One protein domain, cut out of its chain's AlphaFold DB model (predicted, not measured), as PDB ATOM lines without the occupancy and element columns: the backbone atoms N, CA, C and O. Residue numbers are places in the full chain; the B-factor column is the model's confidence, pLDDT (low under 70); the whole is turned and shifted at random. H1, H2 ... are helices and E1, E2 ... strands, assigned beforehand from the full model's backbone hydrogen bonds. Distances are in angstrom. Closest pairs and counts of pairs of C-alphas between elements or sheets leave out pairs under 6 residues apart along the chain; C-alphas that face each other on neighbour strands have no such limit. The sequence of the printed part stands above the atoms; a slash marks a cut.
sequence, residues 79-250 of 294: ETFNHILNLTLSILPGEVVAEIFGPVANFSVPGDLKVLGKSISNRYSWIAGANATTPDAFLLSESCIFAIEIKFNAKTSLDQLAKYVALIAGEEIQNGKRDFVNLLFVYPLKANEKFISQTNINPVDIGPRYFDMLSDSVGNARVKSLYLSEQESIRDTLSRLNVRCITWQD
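This is residues 79 to 250 of the 294 residues of an uncharacterized protein of Alcanivorax borkumensis (strain ATCC 700651 / DSM 11573 / NCIMB 13689 / SK2) (UniProt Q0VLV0). A twisted five-strand sheet forms the core, with H1 and H2 over one face and H4 and H5 over the other. H6, H7 and H8 pack on H4 as a helical cluster farther out. The 172 printed residues hold eight named helices and five strands in the order H1 H2 E1 H3 E2 E3 H4 E4 H5 H6 H7 H8 E5, of mixed class. The mixed sheet runs E1 E2 E3 E4 E5. The whole is compact and rounded, with a radius of gyration of the C-alphas of 14.9 A and spans of 37 by 34 by 29 A.

The strands are E1, residues 114 to 116; E2, 137 to 140; E3, 144 to 150, 19.4 A; E4, 180 to 187, 22.5 A; and E5, 241 to 247, ending at C-alpha 247 (96.759, 62.161, 116.017). H4, residues 158 to 175, is 25.5 A long. H1, 79 to 91, begins at C-alpha 79 (86.356, 76.089, 121.123). The others are H2, 94 to 105; H3, 120 to 123; H5, 191 to 199; H6, 208 to 217; H7, 221 to 229; and H8, 231 to 240.

E1 and E2 are antiparallel (N 116 to O 138, 2.8 A), as is the hairpin E2 and E3 (N 139 to O 146, 2.8 A). E3 and E4 are parallel (N 147 to O 182, 2.9 A), as are E4 and E5 (N 185 to O 244, 2.8 A). Helices on both faces make three layers. E3, H4, E4 form a strand-helix-strand unit, parallel neighbours joined through a helix, with a right-handed crossover; E4, H5 to H8, E5 form another. H4 runs along the strands at a height over the sheet of 9.7 A. H2, on the opposite face at 9.1 A, runs across them. H1 is on the sheet, its Ser 90 and E1's Val 115 having the closest C-alphas, 5.7 A; H5's Ala 191 and E5's Cys 245 are closest at 5.2 A. H4 touches H6 with residues 158 to 162 alone (Ala 162 and Leu 214 closest, 5.0 A), H7 with 163 to 166 alone (Ala 166 and Val 223, 6.5 A), and H8 with 165 to 173 alone (Ala 169 and Ile 234, 5.5 A). H3 is near H4. Every O i to N i+4 pair is within hydrogen-bond range in H1, H4, H5 and H7, but 6 of 8 in H2, 4 of 6 in H6 and 5 of 6 in H8; H3 is too short for one.

The C-alphas of Ser 229 and Gln 249 are the two farthest apart, 40.3 A. The printed part has no cut, and the link H3 to E2 is long. Mean pLDDT of the printed part is 90.7; residues 110 to 111, 117 to 119, 121 to 122 and 128 to 132 are under 70.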
ATOM      1  N   GLU A  79      87.358  75.335 121.878       88.88
ATOM      2  CA  GLU A  79      86.356  76.089 121.123       88.88
ATOM      3  C   GLU A  79      86.964  77.162 120.215       88.88
ATOM      4  O   GLU A  79      86.500  77.353 119.092       88.88
ATOM      5  N   THR A  80      88.024  77.845 120.651       90.25
ATOM      6  CA  THR A  80      88.677  78.844 119.794       90.25
ATOM      7  C   THR A  80      89.533  78.206 118.713       90.25
ATOM      8  O   THR A  80      89.623  78.752 117.616       90.25
ATOM      9  N   PHE A  81      90.107  77.028 118.967       93.88
ATOM     10  CA  PHE A  81      90.733  76.257 117.896       93.88
ATOM     11  C   PHE A  81      89.679  75.797 116.873       93.88
ATOM     12  O   PHE A  81      89.883  75.942 115.669       93.88
ATOM     13  N   ASN A  82      88.513  75.332 117.336       91.19
ATOM     14  CA  ASN A  82      87.383  74.965 116.477       91.19
ATOM     15  C   ASN A  82      86.944  76.103 115.552       91.19
ATOM     16  O   ASN A  82      86.595  75.852 114.399       91.19
ATOM     17  N   HIS A  83      86.968  77.352 116.024       90.50
ATOM     18  CA  HIS A  83      86.695  78.529 115.192       90.50
ATOM     19  C   HIS A  83      87.691  78.660 114.041       90.50
ATOM     20  O   HIS A  83      87.286  78.836 112.892       90.50
ATOM     21  N   ILE A  84      88.985  78.531 114.335       93.25
ATOM     22  CA  ILE A  84      90.059  78.626 113.340       93.25
ATOM     23  C   ILE A  84      89.967  77.483 112.327       93.25
ATOM     24  O   ILE A  84      90.077  77.720 111.120       93.25
ATOM     25  N   LEU A  85      89.734  76.258 112.804       94.31
ATOM     26  CA  LEU A  85      89.569  75.088 111.951       94.31
ATOM     27  C   LEU A  85      88.383  75.274 111.000       94.31
ATOM     28  O   LEU A  85      88.551  75.159 109.789       94.31
ATOM     29  N   ASN A  86      87.206  75.622 111.525       90.69
ATOM     30  CA  ASN A  86      86.008  75.810 110.706       90.69
ATOM     31  C   ASN A  86      86.168  76.941 109.692       90.69
ATOM     32  O   ASN A  86      85.793  76.769 108.533       90.69
ATOM     33  N   LEU A  87      86.747  78.078 110.091       92.44
ATOM     34  CA  LEU A  87      86.981  79.187 109.170       92.44
ATOM     35  C   LEU A  87      87.947  78.778 108.053       92.44
ATOM     36  O   LEU A  87      87.668  79.039 106.886       92.44
ATOM     37  N   THR A  88      89.035  78.084 108.395       95.12
ATOM     38  CA  THR A  88      89.985  77.551 107.411       95.12
ATOM     39  C   THR A  88      89.291  76.605 106.433       95.12
ATOM     40  O   THR A  88      89.373  76.815 105.225       95.12
ATOM     41  N   LEU A  89      88.549  75.612 106.933       92.81
ATOM     42  CA  LEU A  89      87.823  74.651 106.096       92.81
ATOM     43  C   LEU A  89      86.746  75.319 105.224       92.81
ATOM     44  O   LEU A  89      86.477  74.842 104.132       92.81
ATOM     45  N   SER A  90      86.153  76.427 105.678       89.75
ATOM     46  CA  SER A  90      85.155  77.188 104.907       89.75
ATOM     47  C   SER A  90      85.770  78.007 103.766       89.75
ATOM     48  O   SER A  90      85.055  78.440 102.864       89.75
ATOM     49  N   ILE A  91      87.080  78.274 103.822       93.25
ATOM     50  CA  ILE A  91      87.828  78.996 102.783       93.25
ATOM     51  C   ILE A  91      88.481  78.015 101.802       93.25
ATOM     52  O   ILE A  91      88.616  78.333 100.619       93.25
ATOM     53  N   LEU A  92      88.925  76.852 102.286       92.94
ATOM     54  CA  LEU A  92      89.607  75.856 101.466       92.94
ATOM     55  C   LEU A  92      88.693  75.318 100.351       92.94
ATOM     56  O   LEU A  92      87.533  75.005 100.618       92.94
ATOM     57  N   PRO A  93      89.216  75.132  99.122       91.56
ATOM     58  CA  PRO A  93      88.538  74.323  98.117       91.56
ATOM     59  C   PRO A  93      88.322  72.900  98.639       91.56
ATOM     60  O   PRO A  93      89.217  72.329  99.275       91.56
ATOM     61  N   GLY A  94      87.166  72.304  98.356       90.44
ATOM     62  CA  GLY A  94      86.829  70.982  98.868       90.44
ATOM     63  C   GLY A  94      87.779  69.877  98.402       90.44
ATOM     64  O   GLY A  94      88.025  68.926  99.145       90.44
ATOM     65  N   GLU A  95      88.384  70.022  97.221       91.31
ATOM     66  CA  GLU A  95      89.407  69.102  96.717       91.31
ATOM     67  C   GLU A  95      90.687  69.152  97.557       91.31
ATOM     68  O   GLU A  95      91.310  68.119  97.797       91.31
ATOM     69  N   VAL A  96      91.055  70.335  98.064       94.06
ATOM     70  CA  VAL A  96      92.208  70.490  98.961       94.06
ATOM     71  C   VAL A  96      91.926  69.827 100.305       94.06
ATOM     72  O   VAL A  96      92.788  69.136 100.848       94.06
ATOM     73  N   VAL A  97      90.705  69.974 100.829       94.44
ATOM     74  CA  VAL A  97      90.287  69.251 102.039       94.44
ATOM     75  C   VAL A  97      90.373  67.740 101.807       94.44
ATOM     76  O   VAL A  97      90.921  67.019 102.640       94.44
ATOM     77  N   ALA A  98      89.891  67.248 100.666       93.00
ATOM     78  CA  ALA A  98      89.983  65.833 100.330       93.00
ATOM     79  C   ALA A  98      91.439  65.346 100.203       93.00
ATOM     80  O   ALA A  98      91.735  64.243 100.654       93.00
ATOM     81  N   GLU A  99      92.355  66.148  99.651       93.25
ATOM     82  CA  GLU A  99      93.768  65.766  99.527       93.25
ATOM     83  C   GLU A  99      94.495  65.725 100.880       93.25
ATOM     84  O   GLU A  99      95.298  64.823 101.111       93.25
ATOM     85  N   ILE A 100      94.192  66.653 101.793       95.12
ATOM     86  CA  ILE A 100      94.807  66.694 103.131       95.12
ATOM     87  C   ILE A 100      94.248  65.581 104.026       95.12
ATOM     88  O   ILE A 100      94.998  64.868 104.693       95.12
ATOM     89  N   PHE A 101      92.924  65.424 104.069       94.38
ATOM     90  CA  PHE A 101      92.276  64.517 105.019       94.38
ATOM     91  C   PHE A 101      92.074  63.104 104.471       94.38
ATOM     92  O   PHE A 101      92.044  62.154 105.250       94.38
ATOM     93  N   GLY A 102      91.955  62.936 103.154       91.50
ATOM     94  CA  GLY A 102      91.706  61.644 102.513       91.50
ATOM     95  C   GLY A 102      92.711  60.552 102.893       91.50
ATOM     96  O   GLY A 102      92.275  59.476 103.310       91.50
ATOM     97  N   PRO A 103      94.036  60.804 102.852       92.25
ATOM     98  CA  PRO A 103      95.040  59.810 103.232       92.25
ATOM     99  C   PRO A 103      94.892  59.311 104.676       92.25
ATOM    100  O   PRO A 103      94.976  58.111 104.930       92.25
ATOM    101  N   VAL A 104      94.618  60.215 105.622       92.06
ATOM    102  CA  VAL A 104      94.515  59.890 107.058       92.06
ATOM    103  C   VAL A 104      93.138  59.362 107.460       92.06
ATOM    104  O   VAL A 104      93.019  58.567 108.391       92.06
ATOM    105  N   ALA A 105      92.093  59.747 106.732       89.38
ATOM    106  CA  ALA A 105      90.748  59.216 106.896       89.38
ATOM    107  C   ALA A 105      90.495  57.964 106.037       89.38
ATOM    108  O   ALA A 105      89.450  57.338 106.182       89.38
ATOM    109  N   ASN A 106      91.447  57.551 105.194       86.75
ATOM    110  CA  ASN A 106      91.333  56.426 104.264       86.75
ATOM    111  C   ASN A 106      90.122  56.542 103.318       86.75
ATOM    112  O   ASN A 106      89.347  55.597 103.152       86.75
ATOM    113  N   PHE A 107      89.968  57.709 102.695       83.81
ATOM    114  CA  PHE A 107      89.041  57.909 101.590       83.81
ATOM    115  C   PHE A 107      89.735  58.625 100.431       83.81
ATOM    116  O   PHE A 107      90.683  59.384 100.612       83.81
ATOM    117  N   SER A 108      89.215  58.423  99.227       80.38
ATOM    118  CA  SER A 108      89.524  59.255  98.070       80.38
ATOM    119  C   SER A 108      88.194  59.609  97.434       80.38
ATOM    120  O   SER A 108      87.551  58.750  96.831       80.38
ATOM    121  N   VAL A 109      87.724  60.834  97.671       71.31
ATOM    122  CA  VAL A 109      86.437  61.274  97.127       71.31
ATOM    123  C   VAL A 109      86.676  62.165  95.920       71.31
ATOM    124  O   VAL A 109      87.466  63.105  96.015       71.31
ATOM    125  N   PRO A 110      85.950  61.951  94.817       61.62
ATOM    126  CA  PRO A 110      85.754  62.994  93.828       61.62
ATOM    127  C   PRO A 110      84.753  64.036  94.356       61.62
ATOM    128  O   PRO A 110      83.627  63.692  94.724       61.62
ATOM    129  N   GLY A 111      85.140  65.312  94.345       68.94
ATOM    130  CA  GLY A 111      84.211  66.438  94.456       68.94
ATOM    131  C   GLY A 111      84.563  67.497  95.500       68.94
ATOM    132  O   GLY A 111      85.371  67.289  96.401       68.94
ATOM    133  N   ASP A 112      83.890  68.636  95.362       85.44
ATOM    134  CA  ASP A 112      84.021  69.820  96.208       85.44
ATOM    135  C   ASP A 112      83.279  69.606  97.543       85.44
ATOM    136  O   ASP A 112      82.063  69.800  97.636       85.44
ATOM    137  N   LEU A 113      84.000  69.111  98.556       89.56
ATOM    138  CA  LEU A 113      83.545  69.047  99.948       89.56
ATOM    139  C   LEU A 113      83.294  70.449 100.505       89.56
ATOM    140  O   LEU A 113      84.191  71.283 100.552       89.56
ATOM    141  N   LYS A 114      82.090  70.672 101.027       89.00
ATOM    142  CA  LYS A 114      81.683  71.962 101.583       89.00
ATOM    143  C   LYS A 114      81.322  71.842 103.044       89.00
ATOM    144  O   LYS A 114      80.549  70.962 103.419       89.00
ATOM    145  N   VAL A 115      81.836  72.761 103.851       86.88
ATOM    146  CA  VAL A 115      81.517  72.843 105.276       86.88
ATOM    147  C   VAL A 115      80.056  73.249 105.460       86.88
ATOM    148  O   VAL A 115      79.603  74.284 104.969       86.88
ATOM    149  N   LEU A 116      79.317  72.437 106.209       82.25
ATOM    150  CA  LEU A 116      78.105  72.861 106.884       82.25
ATOM    151  C   LEU A 116      78.510  73.447 108.231       82.25
ATOM    152  O   LEU A 116      79.064  72.749 109.078       82.25
ATOM    153  N   GLY A 117      78.231  74.729 108.441       69.62
ATOM    154  CA  GLY A 117      78.449  75.312 109.757       69.62
ATOM    155  C   GLY A 117      77.342  74.955 110.754       69.62
ATOM    156  O   GLY A 117      76.501  74.076 110.543       69.62
ATOM    157  N   LYS A 118      77.325  75.673 111.877       64.38
ATOM    158  CA  LYS A 118      76.572  75.304 113.089       64.38
ATOM    159  C   LYS A 118      75.044  75.363 112.956       64.38
ATOM    160  O   LYS A 118      74.322  74.820 113.794       64.38
ATOM    161  N   SER A 119      74.535  75.933 111.867       63.62
ATOM    162  CA  SER A 119      73.112  75.929 111.508       63.62
ATOM    163  C   SER A 119      72.583  74.554 111.075       63.62
ATOM    164  O   SER A 119      71.393  74.422 110.789       63.62
ATOM    165  N   ILE A 120      73.411  73.506 111.090       71.69
ATOM    166  CA  ILE A 120      72.983  72.125 110.847       71.69
ATOM    167  C   ILE A 120      71.832  71.683 111.768       71.69
ATOM    168  O   ILE A 120      70.929  70.965 111.345       71.69
ATOM    169  N   SER A 121      71.783  72.191 113.002       64.81
ATOM    170  CA  SER A 121      70.667  71.943 113.923       64.81
ATOM    171  C   SER A 121      69.335  72.531 113.434       64.81
ATOM    172  O   SER A 121      68.280  71.972 113.722       64.81
ATOM    173  N   ASN A 122      69.376  73.608 112.643       67.38
ATOM    174  CA  ASN A 122      68.206  74.221 112.009       67.38
ATOM    175  C   ASN A 122      67.815  73.526 110.694       67.38
ATOM    176  O   ASN A 122      66.693  73.701 110.224       67.38
ATOM    177  N   ARG A 123      68.725  72.745 110.097       72.50
ATOM    178  CA  ARG A 123      68.501  72.026 108.831       72.50
ATOM    179  C   ARG A 123      67.562  70.836 109.003       72.50
ATOM    180  O   ARG A 123      66.766  70.551 108.110       72.50
ATOM    181  N   TYR A 124      67.647  70.160 110.145       74.38
ATOM    182  CA  TYR A 124      66.866  68.961 110.416       74.38
ATOM    183  C   TYR A 124      65.793  69.242 111.461       74.38
ATOM    184  O   TYR A 124      66.089  69.490 112.630       74.38
ATOM    185  N   SER A 125      64.525  69.140 111.063       70.12
ATOM    186  CA  SER A 125      63.377  69.331 111.959       70.12
ATOM    187  C   SER A 125      63.412  68.392 113.173       70.12
ATOM    188  O   SER A 125      63.005  68.779 114.270       70.12
ATOM    189  N   TRP A 126      63.968  67.187 113.006       73.44
ATOM    190  CA  TRP A 126      64.129  66.218 114.089       73.44
ATOM    191  C   TRP A 126      65.186  66.646 115.125       73.44
ATOM    192  O   TRP A 126      65.068  66.285 116.297       73.44
ATOM    193  N   ILE A 127      66.149  67.497 114.752       72.81
ATOM    194  CA  ILE A 127      67.157  68.081 115.654       72.81
ATOM    195  C   ILE A 127      66.751  69.469 116.179       72.81
ATOM    196  O   ILE A 127      67.132  69.823 117.291       72.81
ATOM    197  N   ALA A 128      65.968  70.250 115.434       65.12
ATOM    198  CA  ALA A 128      65.735  71.674 115.698       65.12
ATOM    199  C   ALA A 128      65.291  72.002 117.141       65.12
ATOM    200  O   ALA A 128      64.189  71.657 117.570       65.12
ATOM    201  N   GLY A 129      66.131  72.704 117.906       59.94
ATOM    202  CA  GLY A 129      65.858  73.059 119.308       59.94
ATOM    203  C   GLY A 129      66.132  71.943 120.325       59.94
ATOM    204  O   GLY A 129      65.869  72.117 121.513       59.94
ATOM    205  N   ALA A 130      66.672  70.804 119.893       58.59
ATOM    206  CA  ALA A 130      67.300  69.833 120.774       58.59
ATOM    207  C   ALA A 130      68.791  70.166 120.922       58.59
ATOM    208  O   ALA A 130      69.430  70.621 119.977       58.59
ATOM    209  N   ASN A 131      69.366  69.895 122.096       57.84
ATOM    210  CA  ASN A 131      70.815  69.937 122.302       57.84
ATOM    211  C   ASN A 131      71.467  68.730 121.594       57.84
ATOM    212  O   ASN A 131      71.885  67.762 122.237       57.84
ATOM    213  N   ALA A 132      71.405  68.706 120.263       58.84
ATOM    214  CA  ALA A 132      72.099  67.723 119.453       58.84
ATOM    215  C   ALA A 132      73.524  68.222 119.255       58.84
ATOM    216  O   ALA A 132      73.765  69.221 118.583       58.84
ATOM    217  N   THR A 133      74.456  67.533 119.899       72.00
ATOM    218  CA  THR A 133      75.886  67.741 119.705       72.00
ATOM    219  C   THR A 133      76.215  67.474 118.239       72.00
ATOM    220  O   THR A 133      75.907  66.396 117.729       72.00
ATOM    221  N   THR A 134      76.807  68.456 117.572       82.62
ATOM    222  CA  THR A 134      77.334  68.331 116.212       82.62
ATOM    223  C   THR A 134      78.831  68.050 116.294       82.62
ATOM    224  O   THR A 134      79.452  68.523 117.247       82.62
ATOM    225  N   PRO A 135      79.415  67.328 115.326       90.75
ATOM    226  CA  PRO A 135      80.865  67.275 115.184       90.75
ATOM    227  C   PRO A 135      81.448  68.682 115.031       90.75
ATOM    228  O   PRO A 135      80.742  69.602 114.600       90.75
ATOM    229  N   ASP A 136      82.731  68.835 115.342       91.69
ATOM    230  CA  ASP A 136      83.429  70.116 115.219       91.69
ATOM    231  C   ASP A 136      83.464  70.644 113.782       91.69
ATOM    232  O   ASP A 136      83.387  71.855 113.588       91.69
ATOM    233  N   ALA A 137      83.515  69.756 112.783       92.06
ATOM    234  CA  ALA A 137      83.249  70.089 111.386       92.06
ATOM    235  C   ALA A 137      82.402  69.002 110.710       92.06
ATOM    236  O   ALA A 137      82.596  67.806 110.932       92.06
ATOM    237  N   PHE A 138      81.475  69.413 109.846       92.62
ATOM    238  CA  PHE A 138      80.624  68.507 109.078       92.62
ATOM    239  C   PHE A 138      80.599  68.956 107.620       92.62
ATOM    240  O   PHE A 138      80.132  70.048 107.319       92.62
ATOM    241  N   LEU A 139      81.133  68.144 106.715       92.44
ATOM    242  CA  LEU A 139      81.347  68.491 105.318       92.44
ATOM    243  C   LEU A 139      80.561  67.567 104.396       92.44
ATOM    244  O   LEU A 139      80.462  66.365 104.648       92.44
ATOM    245  N   LEU A 140      80.040  68.129 103.308       91.88
ATOM    246  CA  LEU A 140      79.226  67.416 102.329       91.88
ATOM    247  C   LEU A 140      79.727  67.629 100.904       91.88
ATOM    248  O   LEU A 140      80.087  68.739 100.525       91.88
ATOM    249  N   SER A 141      79.643  66.581 100.092       90.12
ATOM    250  CA  SER A 141      79.654  66.660  98.629       90.12
ATOM    251  C   SER A 141      78.475  65.861  98.056       90.12
ATOM    252  O   SER A 141      77.635  65.344  98.795       90.12
ATOM    253  N   GLU A 142      78.384  65.742  96.729       88.19
ATOM    254  CA  GLU A 142      77.372  64.884  96.093       88.19
ATOM    255  C   GLU A 142      77.531  63.398  96.468       88.19
ATOM    256  O   GLU A 142      76.541  62.668  96.507       88.19
ATOM    257  N   SER A 143      78.745  62.953  96.794       89.94
ATOM    258  CA  SER A 143      79.082  61.545  97.032       89.94
ATOM    259  C   SER A 143      79.613  61.264  98.440       89.94
ATOM    260  O   SER A 143      79.802  60.097  98.779       89.94
ATOM    261  N   CYS A 144      79.842  62.287  99.274       92.50
ATOM    262  CA  CYS A 144      80.463  62.115 100.587       92.50
ATOM    263  C   CYS A 144      79.787  62.905 101.710       92.50
ATOM    264  O   CYS A 144      79.429  64.072 101.546       92.50
ATOM    265  N   ILE A 145      79.683  62.261 102.874       94.19
ATOM    266  CA  ILE A 145      79.553  62.904 104.183       94.19
ATOM    267  C   ILE A 145      80.872  62.706 104.927       94.19
ATOM    268  O   ILE A 145      81.316  61.571 105.120       94.19
ATOM    269  N   PHE A 146      81.481  63.799 105.376       95.00
ATOM    270  CA  PHE A 146      82.707  63.765 106.161       95.00
ATOM    271  C   PHE A 146      82.563  64.591 107.436       95.00
ATOM    272  O   PHE A 146      82.433  65.809 107.393       95.00
ATOM    273  N   ALA A 147      82.589  63.922 108.581       95.44
ATOM    274  CA  ALA A 147      82.547  64.546 109.894       95.44
ATOM    275  C   ALA A 147      83.921  64.482 110.564       95.44
ATOM    276  O   ALA A 147      84.592  63.448 110.522       95.44
ATOM    277  N   ILE A 148      84.313  65.571 111.220       96.25
ATOM    278  CA  ILE A 148      85.551  65.676 111.989       96.25
ATOM    279  C   ILE A 148      85.183  66.062 113.416       96.25
ATOM    280  O   ILE A 148      84.479  67.043 113.642       96.25
ATOM    281  N   GLU A 149      85.687  65.289 114.365       96.69
ATOM    282  CA  GLU A 149      85.676  65.594 115.786       96.69
ATOM    283  C   GLU A 149      87.118  65.746 116.252       96.69
ATOM    284  O   GLU A 149      87.937  64.835 116.095       96.69
ATOM    285  N   ILE A 150      87.438  66.869 116.868       96.31
ATOM    286  CA  ILE A 150      88.752  67.105 117.435       96.31
ATOM    287  C   ILE A 150      88.715  66.907 118.943       96.31
ATOM    288  O   ILE A 150      87.704  67.112 119.605       96.31
ATOM    289  N   LYS A 151      89.838  66.476 119.510       95.31
ATOM    290  CA  LYS A 151      89.999  66.281 120.946       95.31
ATOM    291  C   LYS A 151      91.328  66.862 121.384       95.31
ATOM    292  O   LYS A 151      92.384  66.479 120.876       95.31
ATOM    293  N   PHE A 152      91.292  67.696 122.416       93.38
ATOM    294  CA  PHE A 152      92.490  68.025 123.189       93.38
ATOM    295  C   PHE A 152      92.483  67.342 124.554       93.38
ATOM    296  O   PHE A 152      93.427  66.636 124.902       93.38
ATOM    297  N   ASN A 153      91.393  67.483 125.311       89.50
ATOM    298  CA  ASN A 153      91.251  66.866 126.638       89.50
ATOM    299  C   ASN A 153      89.917  66.146 126.845       89.50
ATOM    300  O   ASN A 153      89.812  65.318 127.757       89.50
ATOM    301  N   ALA A 154      88.899  66.460 126.043       88.81
ATOM    302  CA  ALA A 154      87.588  65.850 126.176       88.81
ATOM    303  C   ALA A 154      87.643  64.341 125.885       88.81
ATOM    304  O   ALA A 154      88.420  63.863 125.055       88.81
ATOM    305  N   LYS A 155      86.804  63.579 126.590       92.81
ATOM    306  CA  LYS A 155      86.585  62.159 126.296       92.81
ATOM    307  C   LYS A 155      85.472  62.028 125.266       92.81
ATOM    308  O   LYS A 155      84.485  62.757 125.333       92.81
ATOM    309  N   THR A 156      85.609  61.061 124.377       93.88
ATOM    310  CA  THR A 156      84.531  60.602 123.506       93.88
ATOM    311  C   THR A 156      83.588  59.714 124.308       93.88
ATOM    312  O   THR A 156      84.031  58.843 125.052       93.88
ATOM    313  N   SER A 157      82.284  59.937 124.183       94.69
ATOM    314  CA  SER A 157      81.258  59.085 124.789       94.69
ATOM    315  C   SER A 157      80.476  58.332 123.714       94.69
ATOM    316  O   SER A 157      80.413  58.764 122.562       94.69
ATOM    317  N   LEU A 158      79.843  57.217 124.092       95.81
ATOM    318  CA  LEU A 158      78.925  56.507 123.194       95.81
ATOM    319  C   LEU A 158      77.733  57.385 122.789       95.81
ATOM    320  O   LEU A 158      77.367  57.382 121.622       95.81
ATOM    321  N   ASP A 159      77.208  58.210 123.704       94.44
ATOM    322  CA  ASP A 159      76.157  59.192 123.393       94.44
ATOM    323  C   ASP A 159      76.605  60.179 122.300       94.44
ATOM    324  O   ASP A 159      75.843  60.470 121.378       94.44
ATOM    325  N   GLN A 160      77.853  60.662 122.356       93.81
ATOM    326  CA  GLN A 160      78.414  61.533 121.321       93.81
ATOM    327  C   GLN A 160      78.513  60.806 119.974       93.81
ATOM    328  O   GLN A 160      78.016  61.309 118.968       93.81
ATOM    329  N   LEU A 161      79.088  59.600 119.957       95.94
ATOM    330  CA  LEU A 161      79.181  58.788 118.742       95.94
ATOM    331  C   LEU A 161      77.793  58.497 118.148       95.94
ATOM    332  O   LEU A 161      77.591  58.635 116.944       95.94
ATOM    333  N   ALA A 162      76.817  58.157 118.990       95.31
ATOM    334  CA  ALA A 162      75.459  57.852 118.569       95.31
ATOM    335  C   ALA A 162      74.748  59.070 117.960       95.31
ATOM    336  O   ALA A 162      74.035  58.923 116.965       95.31
ATOM    337  N   LYS A 163      74.974  60.275 118.504       93.88
ATOM    338  CA  LYS A 163      74.486  61.536 117.922       93.88
ATOM    339  C   LYS A 163      75.084  61.802 116.544       93.88
ATOM    340  O   LYS A 163      74.358  62.236 115.657       93.88
ATOM    341  N   TYR A 164      76.368  61.511 116.346       95.12
ATOM    342  CA  TYR A 164      77.030  61.713 115.052       95.12
ATOM    343  C   TYR A 164      76.518  60.732 114.006       95.12
ATOM    344  O   TYR A 164      76.174  61.146 112.904       95.12
ATOM    345  N   VAL A 165      76.356  59.461 114.375       95.94
ATOM    346  CA  VAL A 165      75.721  58.456 113.510       95.94
ATOM    347  C   VAL A 165      74.300  58.877 113.128       95.94
ATOM    348  O   VAL A 165      73.946  58.822 111.955       95.94
ATOM    349  N   ALA A 166      73.501  59.354 114.087       94.06
ATOM    350  CA  ALA A 166      72.149  59.836 113.815       94.06
ATOM    351  C   ALA A 166      72.137  61.057 112.889       94.06
ATOM    352  O   ALA A 166      71.295  61.140 112.003       94.06
ATOM    353  N   LEU A 167      73.067  61.998 113.074       93.06
ATOM    354  CA  LEU A 167      73.195  63.178 112.222       93.06
ATOM    355  C   LEU A 167      73.532  62.795 110.776       93.06
ATOM    356  O   LEU A 167      72.891  63.274 109.846       93.06
ATOM    357  N   ILE A 168      74.503  61.898 110.605       94.44
ATOM    358  CA  ILE A 168      74.922  61.372 109.305       94.44
ATOM    359  C   ILE A 168      73.761  60.638 108.619       94.44
ATOM    360  O   ILE A 168      73.434  60.945 107.475       94.44
ATOM    361  N   ALA A 169      73.105  59.711 109.321       94.50
ATOM    362  CA  ALA A 169      71.957  58.985 108.781       94.50
ATOM    363  C   ALA A 169      70.794  59.935 108.456       94.50
ATOM    364  O   ALA A 169      70.150  59.798 107.422       94.50
ATOM    365  N   GLY A 170      70.556  60.939 109.304       92.19
ATOM    366  CA  GLY A 170      69.551  61.975 109.081       92.19
ATOM    367  C   GLY A 170      69.791  62.784 107.806       92.19
ATOM    368  O   GLY A 170      68.829  63.097 107.105       92.19
ATOM    369  N   GLU A 171      71.050  63.082 107.464       91.75
ATOM    370  CA  GLU A 171      71.384  63.695 106.173       91.75
ATOM    371  C   GLU A 171      71.034  62.767 105.006       91.75
ATOM    372  O   GLU A 171      70.422  63.228 104.044       91.75
ATOM    373  N   GLU A 172      71.356  61.473 105.090       93.38
ATOM    374  CA  GLU A 172      71.052  60.520 104.014       93.38
ATOM    375  C   GLU A 172      69.548  60.274 103.838       93.38
ATOM    376  O   GLU A 172      69.067  60.169 102.710       93.38
ATOM    377  N   ILE A 173      68.790  60.231 104.938       91.88
ATOM    378  CA  ILE A 173      67.328  60.081 104.920       91.88
ATOM    379  C   ILE A 173      66.675  61.276 104.217       91.88
ATOM    380  O   ILE A 173      65.751  61.102 103.424       91.88
ATOM    381  N   GLN A 174      67.148  62.494 104.493       89.31
ATOM    382  CA  GLN A 174      66.534  63.707 103.956       89.31
ATOM    383  C   GLN A 174      67.017  64.062 102.544       89.31
ATOM    384  O   GLN A 174      66.234  64.579 101.748       89.31
ATOM    385  N   ASN A 175      68.292  63.824 102.235       89.44
ATOM    386  CA  ASN A 175      68.943  64.344 101.028       89.44
ATOM    387  C   ASN A 175      69.513  63.254 100.107       89.44
ATOM    388  O   ASN A 175      70.126  63.576  99.088       89.44
ATOM    389  N   GLY A 176      69.272  61.984 100.430       91.00
ATOM    390  CA  GLY A 176      69.721  60.836  99.655       91.00
ATOM    391  C   GLY A 176      71.054  60.269 100.138       91.00
ATOM    392  O   GLY A 176      71.877  60.953 100.748       91.00
ATOM    393  N   LYS A 177      71.256  58.982  99.846       93.62
ATOM    394  CA  LYS A 177      72.457  58.234 100.232       93.62
ATOM    395  C   LYS A 177      73.718  58.786  99.570       93.62
ATOM    396  O   LYS A 177      73.673  59.274  98.440       93.62
ATOM    397  N   ARG A 178      74.846  58.644 100.267       91.88
ATOM    398  CA  ARG A 178      76.188  58.975  99.775       91.88
ATOM    399  C   ARG A 178      77.040  57.716  99.671       91.88
ATOM    400  O   ARG A 178      76.874  56.775 100.443       91.88
ATOM    401  N   ASP A 179      77.982  57.711  98.740       90.69
ATOM    402  CA  ASP A 179      78.884  56.571  98.548       90.69
ATOM    403  C   ASP A 179      79.883  56.455  99.704       90.69
ATOM    404  O   ASP A 179      80.195  55.357 100.165       90.69
ATOM    405  N   PHE A 180      80.344  57.601 100.210       92.00
ATOM    406  CA  PHE A 180      81.357  57.691 101.250       92.00
ATOM    407  C   PHE A 180      80.792  58.355 102.500       92.00
ATOM    408  O   PHE A 180      80.278  59.471 102.460       92.00
ATOM    409  N   VAL A 181      80.919  57.678 103.635       95.12
ATOM    410  CA  VAL A 181      80.453  58.186 104.922       95.12
ATOM    411  C   VAL A 181      81.580  58.029 105.928       95.12
ATOM    412  O   VAL A 181      81.953  56.915 106.284       95.12
ATOM    413  N   ASN A 182      82.153  59.148 106.357       95.81
ATOM    414  CA  ASN A 182      83.399  59.171 107.112       95.81
ATOM    415  C   ASN A 182      83.242  59.963 108.408       95.81
ATOM    416  O   ASN A 182      82.690  61.064 108.409       95.81
ATOM    417  N   LEU A 183      83.787  59.422 109.495       97.19
ATOM    418  CA  LEU A 183      83.897  60.101 110.781       97.19
ATOM    419  C   LEU A 183      85.336  59.999 111.287       97.19
ATOM    420  O   LEU A 183      85.828  58.915 111.601       97.19
ATOM    421  N   LEU A 184      86.011  61.138 111.365       97.81
ATOM    422  CA  LEU A 184      87.391  61.241 111.813       97.81
ATOM    423  C   LEU A 184      87.445  61.846 113.211       97.81
ATOM    424  O   LEU A 184      86.948  62.944 113.431       97.81
ATOM    425  N   PHE A 185      88.104  61.153 114.133       98.06
ATOM    426  CA  PHE A 185      88.486  61.704 115.424       98.06
ATOM    427  C   PHE A 185      89.971  62.066 115.427       98.06
ATOM    428  O   PHE A 185      90.810  61.232 115.077       98.06
ATOM    429  N   VAL A 186      90.311  63.270 115.878       98.00
ATOM    430  CA  VAL A 186      91.698  63.737 116.008       98.00
ATOM    431  C   VAL A 186      92.055  63.861 117.486       98.00
ATOM    432  O   VAL A 186      91.390  64.578 118.224       98.00
ATOM    433  N   TYR A 187      93.090  63.158 117.941       97.94
ATOM    434  CA  TYR A 187      93.536  63.140 119.340       97.94
ATOM    435  C   TYR A 187      94.965  63.679 119.491       97.94
ATOM    436  O   TYR A 187      95.730  63.665 118.536       97.94
ATOM    437  N   PRO A 188      95.417  64.031 120.706       96.88
ATOM    438  CA  PRO A 188      96.818  64.404 120.906       96.88
ATOM    439  C   PRO A 188      97.789  63.250 120.694       96.88
ATOM    440  O   PRO A 188      98.803  63.388 120.031       96.88
ATOM    441  N   LEU A 189      97.474  62.085 121.257       96.19
ATOM    442  CA  LEU A 189      98.347  60.913 121.261       96.19
ATOM    443  C   LEU A 189      97.493  59.653 121.348       96.19
ATOM    444  O   LEU A 189      96.411  59.693 121.946       96.19
ATOM    445  N   LYS A 190      98.030  58.530 120.848       96.06
ATOM    446  CA  LYS A 190      97.455  57.182 121.020       96.06
ATOM    447  C   LYS A 190      95.970  57.126 120.634       96.06
ATOM    448  O   LYS A 190      95.142  56.624 121.390       96.06
ATOM    449  N   ALA A 191      95.633  57.686 119.473       97.06
ATOM    450  CA  ALA A 191      94.259  57.967 119.059       97.06
ATOM    451  C   ALA A 191      93.322  56.747 119.161       97.06
ATOM    452  O   ALA A 191      92.306  56.808 119.855       97.06
ATOM    453  N   ASN A 192      93.706  55.615 118.558       96.88
ATOM    454  CA  ASN A 192      92.936  54.367 118.628       96.88
ATOM    455  C   ASN A 192      92.798  53.840 120.066       96.88
ATOM    456  O   ASN A 192      91.694  53.511 120.489       96.88
ATOM    457  N   GLU A 193      93.892  53.789 120.838       97.81
ATOM    458  CA  GLU A 193      93.863  53.302 122.227       97.81
ATOM    459  C   GLU A 193      92.936  54.162 123.098       97.81
ATOM    460  O   GLU A 193      92.144  53.630 123.877       97.81
ATOM    461  N   LYS A 194      92.998  55.494 122.946       97.06
ATOM    462  CA  LYS A 194      92.123  56.422 123.668       97.06
ATOM    463  C   LYS A 194      90.665  56.198 123.298       97.06
ATOM    464  O   LYS A 194      89.857  56.047 124.213       97.06
ATOM    465  N   PHE A 195      90.342  56.127 122.008       97.94
ATOM    466  CA  PHE A 195      88.979  55.861 121.553       97.94
ATOM    467  C   PHE A 195      88.452  54.542 122.133       97.94
ATOM    468  O   PHE A 195      87.424  54.545 122.806       97.94
ATOM    469  N   ILE A 196      89.207  53.446 121.984       98.00
ATOM    470  CA  ILE A 196      88.843  52.118 122.504       98.00
ATOM    471  C   ILE A 196      88.635  52.158 124.019       98.00
ATOM    472  O   ILE A 196      87.634  51.652 124.512       98.00
ATOM    473  N   SER A 197      89.533  52.798 124.771       97.19
ATOM    474  CA  SER A 197      89.408  52.887 126.234       97.19
ATOM    475  C   SER A 197      88.169  53.662 126.703       97.19
ATOM    476  O   SER A 197      87.724  53.484 127.834       97.19
ATOM    477  N   GLN A 198      87.630  54.542 125.854       96.31
ATOM    478  CA  GLN A 198      86.509  55.424 126.176       96.31
ATOM    479  C   GLN A 198      85.163  54.873 125.694       96.31
ATOM    480  O   GLN A 198      84.147  55.106 126.348       96.31
ATOM    481  N   THR A 199      85.148  54.142 124.577       96.38
ATOM    482  CA  THR A 199      83.922  53.616 123.953       96.38
ATOM    483  C   THR A 199      83.773  52.104 124.087       96.38
ATOM    484  O   THR A 199      82.672  51.594 123.919       96.38
ATOM    485  N   ASN A 200      84.857  51.385 124.397       95.81
ATOM    486  CA  ASN A 200      84.960  49.927 124.314       95.81
ATOM    487  C   ASN A 200      84.698  49.373 122.898       95.81
ATOM    488  O   ASN A 200      84.279  48.229 122.733       95.81
ATOM    489  N   ILE A 201      84.938  50.193 121.868       96.62
ATOM    490  CA  ILE A 201      84.763  49.833 120.461       96.62
ATOM    491  C   ILE A 201      86.051  50.154 119.709       96.62
ATOM    492  O   ILE A 201      86.609  51.243 119.836       96.62
ATOM    493  N   ASN A 202      86.518  49.215 118.891       97.00
ATOM    494  CA  ASN A 202      87.573  49.493 117.926       97.00
ATOM    495  C   ASN A 202      86.989  50.327 116.764       97.00
ATOM    496  O   ASN A 202      85.975  49.926 116.196       97.00
ATOM    497  N   PRO A 203      87.561  51.495 116.410       96.06
ATOM    498  CA  PRO A 203      86.956  52.393 115.423       96.06
ATOM    499  C   PRO A 203      86.703  51.722 114.064       96.06
ATOM    500  O   PRO A 203      85.631  51.896 113.495       96.06
ATOM    501  N   VAL A 204      87.621  50.872 113.588       94.62
ATOM    502  CA  VAL A 204      87.470  50.174 112.290       94.62
ATOM    503  C   VAL A 204      86.398  49.083 112.296       94.62
ATOM    504  O   VAL A 204      86.023  48.568 111.251       94.62
ATOM    505  N   ASP A 205      85.946  48.700 113.485       96.06
ATOM    506  CA  ASP A 205      84.985  47.631 113.708       96.06
ATOM    507  C   ASP A 205      83.541  48.152 113.775       96.06
ATOM    508  O   ASP A 205      82.614  47.328 113.787       96.06
ATOM    509  N   ILE A 206      83.351  49.479 113.863       96.81
ATOM    510  CA  ILE A 206      82.040  50.136 113.931       96.81
ATOM    511  C   ILE A 206      81.215  49.741 112.709       96.81
ATOM    512  O   ILE A 206      81.685  49.758 111.580       96.81
ATOM    513  N   GLY A 207      79.972  49.343 112.964       97.06
ATOM    514  CA  GLY A 207      79.108  48.756 111.958       97.06
ATOM    515  C   GLY A 207      77.735  48.392 112.517       97.06
ATOM    516  O   GLY A 207      77.449  48.673 113.687       97.06
ATOM    517  N   PRO A 208      76.884  47.716 111.727       97.69
ATOM    518  CA  PRO A 208      75.478  47.486 112.069       97.69
ATOM    519  C   PRO A 208      75.264  46.731 113.386       97.69
ATOM    520  O   PRO A 208      74.247  46.929 114.046       97.69
ATOM    521  N   ARG A 209      76.227  45.896 113.807       97.25
ATOM    522  CA  ARG A 209      76.191  45.177 115.094       97.25
ATOM    523  C   ARG A 209      76.187  46.095 116.321       97.25
ATOM    524  O   ARG A 209      75.757  45.670 117.384       97.25
ATOM    525  N   TYR A 210      76.669  47.331 116.184       97.62
ATOM    526  CA  TYR A 210      76.724  48.305 117.277       97.62
ATOM    527  C   TYR A 210      75.472  49.181 117.364       97.62
ATOM    528  O   TYR A 210      75.388  50.010 118.263       97.62
ATOM    529  N   PHE A 211      74.493  48.998 116.471       98.19
ATOM    530  CA  PHE A 211      73.266  49.794 116.454       98.19
ATOM    531  C   PHE A 211      72.572  49.839 117.821       98.19
ATOM    532  O   PHE A 211      72.290  50.924 118.319       98.19
ATOM    533  N   ASP A 212      72.334  48.678 118.439       97.81
ATOM    534  CA  ASP A 212      71.571  48.597 119.690       97.81
ATOM    535  C   ASP A 212      72.333  49.278 120.838       97.81
ATOM    536  O   ASP A 212      71.774  50.103 121.554       97.81
ATOM    537  N   MET A 213      73.650  49.059 120.918       97.31
ATOM    538  CA  MET A 213      74.528  49.733 121.883       97.31
ATOM    539  C   MET A 213      74.515  51.260 121.721       97.31
ATOM    540  O   MET A 213      74.465  51.987 122.713       97.31
ATOM    541  N   LEU A 214      74.563  51.757 120.480       96.94
ATOM    542  CA  LEU A 214      74.505  53.190 120.202       96.94
ATOM    543  C   LEU A 214      73.132  53.756 120.571       96.94
ATOM    544  O   LEU A 214      73.076  54.724 121.324       96.94
ATOM    545  N   SER A 215      72.048  53.121 120.121       96.69
ATOM    546  CA  SER A 215      70.663  53.496 120.437       96.69
ATOM    547  C   SER A 215      70.414  53.587 121.948       96.69
ATOM    548  O   SER A 215      69.837  54.565 122.434       96.69
ATOM    549  N   ASP A 216      70.909  52.610 122.713       96.62
ATOM    550  CA  ASP A 216      70.757  52.563 124.169       96.62
ATOM    551  C   ASP A 216      71.565  53.648 124.891       96.62
ATOM    552  O   ASP A 216      71.148  54.132 125.946       96.62
ATOM    553  N   SER A 217      72.692  54.070 124.310       95.06
ATOM    554  CA  SER A 217      73.561  55.103 124.883       95.06
ATOM    555  C   SER A 217      73.026  56.532 124.737       95.06
ATOM    556  O   SER A 217      73.491  57.430 125.441       95.06
ATOM    557  N   VAL A 218      72.055  56.759 123.844       92.25
ATOM    558  CA  VAL A 218      71.534  58.097 123.544       92.25
ATOM    559  C   VAL A 218      70.722  58.650 124.715       92.25
ATOM    560  O   VAL A 218      69.641  58.153 125.046       92.25
ATOM    561  N   GLY A 219      71.184  59.768 125.277       89.12
ATOM    562  CA  GLY A 219      70.446  60.522 126.294       89.12
ATOM    563  C   GLY A 219      69.398  61.483 125.717       89.12
ATOM    564  O   GLY A 219      68.447  61.860 126.401       89.12
ATOM    565  N   ASN A 220      69.547  61.903 124.456       89.06
ATOM    566  CA  ASN A 220      68.643  62.861 123.815       89.06
ATOM    567  C   ASN A 220      67.395  62.167 123.238       89.06
ATOM    568  O   ASN A 220      67.491  61.380 122.298       89.06
ATOM    569  N   ALA A 221      66.209  62.515 123.745       89.88
ATOM    570  CA  ALA A 221      64.947  61.882 123.355       89.88
ATOM    571  C   ALA A 221      64.650  61.932 121.845       89.88
ATOM    572  O   ALA A 221      64.079  60.987 121.306       89.88
ATOM    573  N   ARG A 222      65.046  63.002 121.143       88.81
ATOM    574  CA  ARG A 222      64.785  63.126 119.702       88.81
ATOM    575  C   ARG A 222      65.719  62.267 118.868       88.81
ATOM    576  O   ARG A 222      65.269  61.598 117.947       88.81
ATOM    577  N   VAL A 223      66.997  62.238 119.239       90.81
ATOM    578  CA  VAL A 223      67.977  61.331 118.633       90.81
ATOM    579  C   VAL A 223      67.526  59.885 118.854       90.81
ATOM    580  O   VAL A 223      67.495  59.103 117.912       90.81
ATOM    581  N   LYS A 224      67.068  59.550 120.066       92.56
ATOM    582  CA  LYS A 224      66.537  58.220 120.384       92.56
ATOM    583  C   LYS A 224      65.297  57.876 119.557       92.56
ATOM    584  O   LYS A 224      65.176  56.755 119.081       92.56
ATOM    585  N   SER A 225      64.404  58.843 119.339       92.31
ATOM    586  CA  SER A 225      63.247  58.664 118.456       92.31
ATOM    587  C   SER A 225      63.667  58.316 117.029       92.31
ATOM    588  O   SER A 225      63.055  57.426 116.449       92.31
ATOM    589  N   LEU A 226      64.706  58.966 116.490       92.19
ATOM    590  CA  LEU A 226      65.227  58.652 115.158       92.19
ATOM    591  C   LEU A 226      65.775  57.221 115.099       92.19
ATOM    592  O   LEU A 226      65.430  56.485 114.183       92.19
ATOM    593  N   TYR A 227      66.561  56.799 116.099       95.31
ATOM    594  CA  TYR A 227      67.024  55.408 116.193       95.31
ATOM    595  C   TYR A 227      65.857  54.420 116.142       95.31
ATOM    596  O   TYR A 227      65.929  53.433 115.423       95.31
ATOM    597  N   LEU A 228      64.764  54.691 116.855       95.06
ATOM    598  CA  LEU A 228      63.613  53.789 116.890       95.06
ATOM    599  C   LEU A 228      62.825  53.755 115.575       95.06
ATOM    600  O   LEU A 228      62.361  52.678 115.196       95.06
ATOM    601  N   SER A 229      62.658  54.898 114.901       95.31
ATOM    602  CA  SER A 229      61.857  54.999 113.675       95.31
ATOM    603  C   SER A 229      62.621  54.633 112.401       95.31
ATOM    604  O   SER A 229      62.009  54.142 111.464       95.31
ATOM    605  N   GLU A 230      63.940  54.838 112.368       95.94
ATOM    606  CA  GLU A 230      64.777  54.748 111.160       95.94
ATOM    607  C   GLU A 230      65.853  53.656 111.279       95.94
ATOM    608  O   GLU A 230      66.996  53.821 110.845       95.94
ATOM    609  N   GLN A 231      65.503  52.525 111.899       97.38
ATOM    610  CA  GLN A 231      66.453  51.449 112.215       97.38
ATOM    611  C   GLN A 231      67.190  50.927 110.977       97.38
ATOM    612  O   GLN A 231      68.409  50.764 111.010       97.38
ATOM    613  N   GLU A 232      66.462  50.665 109.889       97.12
ATOM    614  CA  GLU A 232      67.038  50.150 108.643       97.12
ATOM    615  C   GLU A 232      68.002  51.162 108.019       97.12
ATOM    616  O   GLU A 232      69.139  50.808 107.705       97.12
ATOM    617  N   SER A 233      67.585  52.426 107.926       96.44
ATOM    618  CA  SER A 233      68.388  53.530 107.395       96.44
ATOM    619  C   SER A 233      69.689  53.706 108.183       96.44
ATOM    620  O   SER A 233      70.768  53.755 107.601       96.44
ATOM    621  N   ILE A 234      69.622  53.721 109.518       97.50
ATOM    622  CA  ILE A 234      70.812  53.888 110.364       97.50
ATOM    623  C   ILE A 234      71.724  52.657 110.296       97.50
ATOM    624  O   ILE A 234      72.946  52.805 110.276       97.50
ATOM    625  N   ARG A 235      71.173  51.436 110.249       98.31
ATOM    626  CA  ARG A 235      71.980  50.218 110.069       98.31
ATOM    627  C   ARG A 235      72.679  50.211 108.709       98.31
ATOM    628  O   ARG A 235      73.840  49.814 108.642       98.31
ATOM    629  N   ASP A 236      72.023  50.690 107.656       97.56
ATOM    630  CA  ASP A 236      72.637  50.880 106.340       97.56
ATOM    631  C   ASP A 236      73.772  51.912 106.381       97.56
ATOM    632  O   ASP A 236      74.878  51.603 105.934       97.56
ATOM    633  N   THR A 237      73.564  53.082 106.994       97.50
ATOM    634  CA  THR A 237      74.628  54.077 107.210       97.50
ATOM    635  C   THR A 237      75.799  53.471 107.987       97.50
ATOM    636  O   THR A 237      76.946  53.584 107.561       97.50
ATOM    637  N   LEU A 238      75.536  52.755 109.087       98.00
ATOM    638  CA  LEU A 238      76.569  52.076 109.876       98.00
ATOM    639  C   LEU A 238      77.352  51.041 109.061       98.00
ATOM    640  O   LEU A 238      78.534  50.854 109.319       98.00
ATOM    641  N   SER A 239      76.732  50.371 108.086       97.19
ATOM    642  CA  SER A 239      77.420  49.386 107.235       97.19
ATOM    643  C   SER A 239      78.486  49.995 106.321       97.19
ATOM    644  O   SER A 239      79.403  49.290 105.906       97.19
ATOM    645  N   ARG A 240      78.378  51.299 106.035       95.25
ATOM    646  CA  ARG A 240      79.296  52.059 105.173       95.25
ATOM    647  C   ARG A 240      80.165  53.049 105.945       95.25
ATOM    648  O   ARG A 240      81.131  53.563 105.389       95.25
ATOM    649  N   LEU A 241      79.819  53.332 107.202       97.12
ATOM    650  CA  LEU A 241      80.505  54.312 108.030       97.12
ATOM    651  C   LEU A 241      81.954  53.888 108.293       97.12
ATOM    652  O   LEU A 241      82.223  52.935 109.021       97.12
ATOM    653  N   ASN A 242      82.894  54.659 107.764       96.19
ATOM    654  CA  ASN A 242      84.313  54.522 108.046       96.19
ATOM    655  C   ASN A 242      84.695  55.460 109.197       96.19
ATOM    656  O   ASN A 242      84.740  56.682 109.034       96.19
ATOM    657  N   VAL A 243      84.968  54.881 110.369       97.62
ATOM    658  CA  VAL A 243      85.451  55.630 111.535       97.62
ATOM    659  C   VAL A 243      86.960  55.485 111.660       97.62
ATOM    660  O   VAL A 243      87.497  54.376 111.703       97.62
ATOM    661  N   ARG A 244      87.657  56.618 111.760       97.50
ATOM    662  CA  ARG A 244      89.112  56.669 111.939       97.50
ATOM    663  C   ARG A 244      89.485  57.543 113.118       97.50
ATOM    664  O   ARG A 244      88.796  58.504 113.442       97.50
ATOM    665  N   CYS A 245      90.577  57.181 113.777       98.12
ATOM    666  CA  CYS A 245      91.160  57.957 114.859       98.12
ATOM    667  C   CYS A 245      92.622  58.221 114.515       98.12
ATOM    668  O   CYS A 245      93.392  57.275 114.348       98.12
ATOM    669  N   ILE A 246      92.991  59.493 114.426       97.88
ATOM    670  CA  ILE A 246      94.343  59.945 114.092       97.88
ATOM    671  C   ILE A 246      94.859  60.874 115.181       97.88
ATOM    672  O   ILE A 246      94.108  61.305 116.061       97.88
ATOM    673  N   THR A 247      96.146  61.172 115.143       98.12
ATOM    674  CA  THR A 247      96.759  62.161 116.017       98.12
ATOM    675  C   THR A 247      96.839  63.536 115.360       98.12
ATOM    676  O   THR A 247      96.757  63.665 114.137       98.12
ATOM    677  N   TRP A 248      97.044  64.579 116.165       97.88
ATOM    678  CA  TRP A 248      97.402  65.900 115.649       97.88
ATOM    679  C   TRP A 248      98.716  65.880 114.862       97.88
ATOM    680  O   TRP A 248      98.824  66.632 113.898       97.88
ATOM    681  N   GLN A 249      99.668  65.000 115.208       97.75
ATOM    682  CA  GLN A 249     100.899  64.805 114.430       97.75
ATOM    683  C   GLN A 249     100.576  64.316 113.014       97.75
ATOM    684  O   GLN A 249     101.114  64.850 112.049       97.75
ATOM    685  N   ASP A 250      99.657  63.354 112.879       97.62
ATOM    686  CA  ASP A 250      99.262  62.819 111.571       97.62
ATOM    687  C   ASP A 250      98.647  63.915 110.691       97.62
ATOM    688  O   ASP A 250      99.030  64.074 109.531       97.62
TER     689      ASP A 250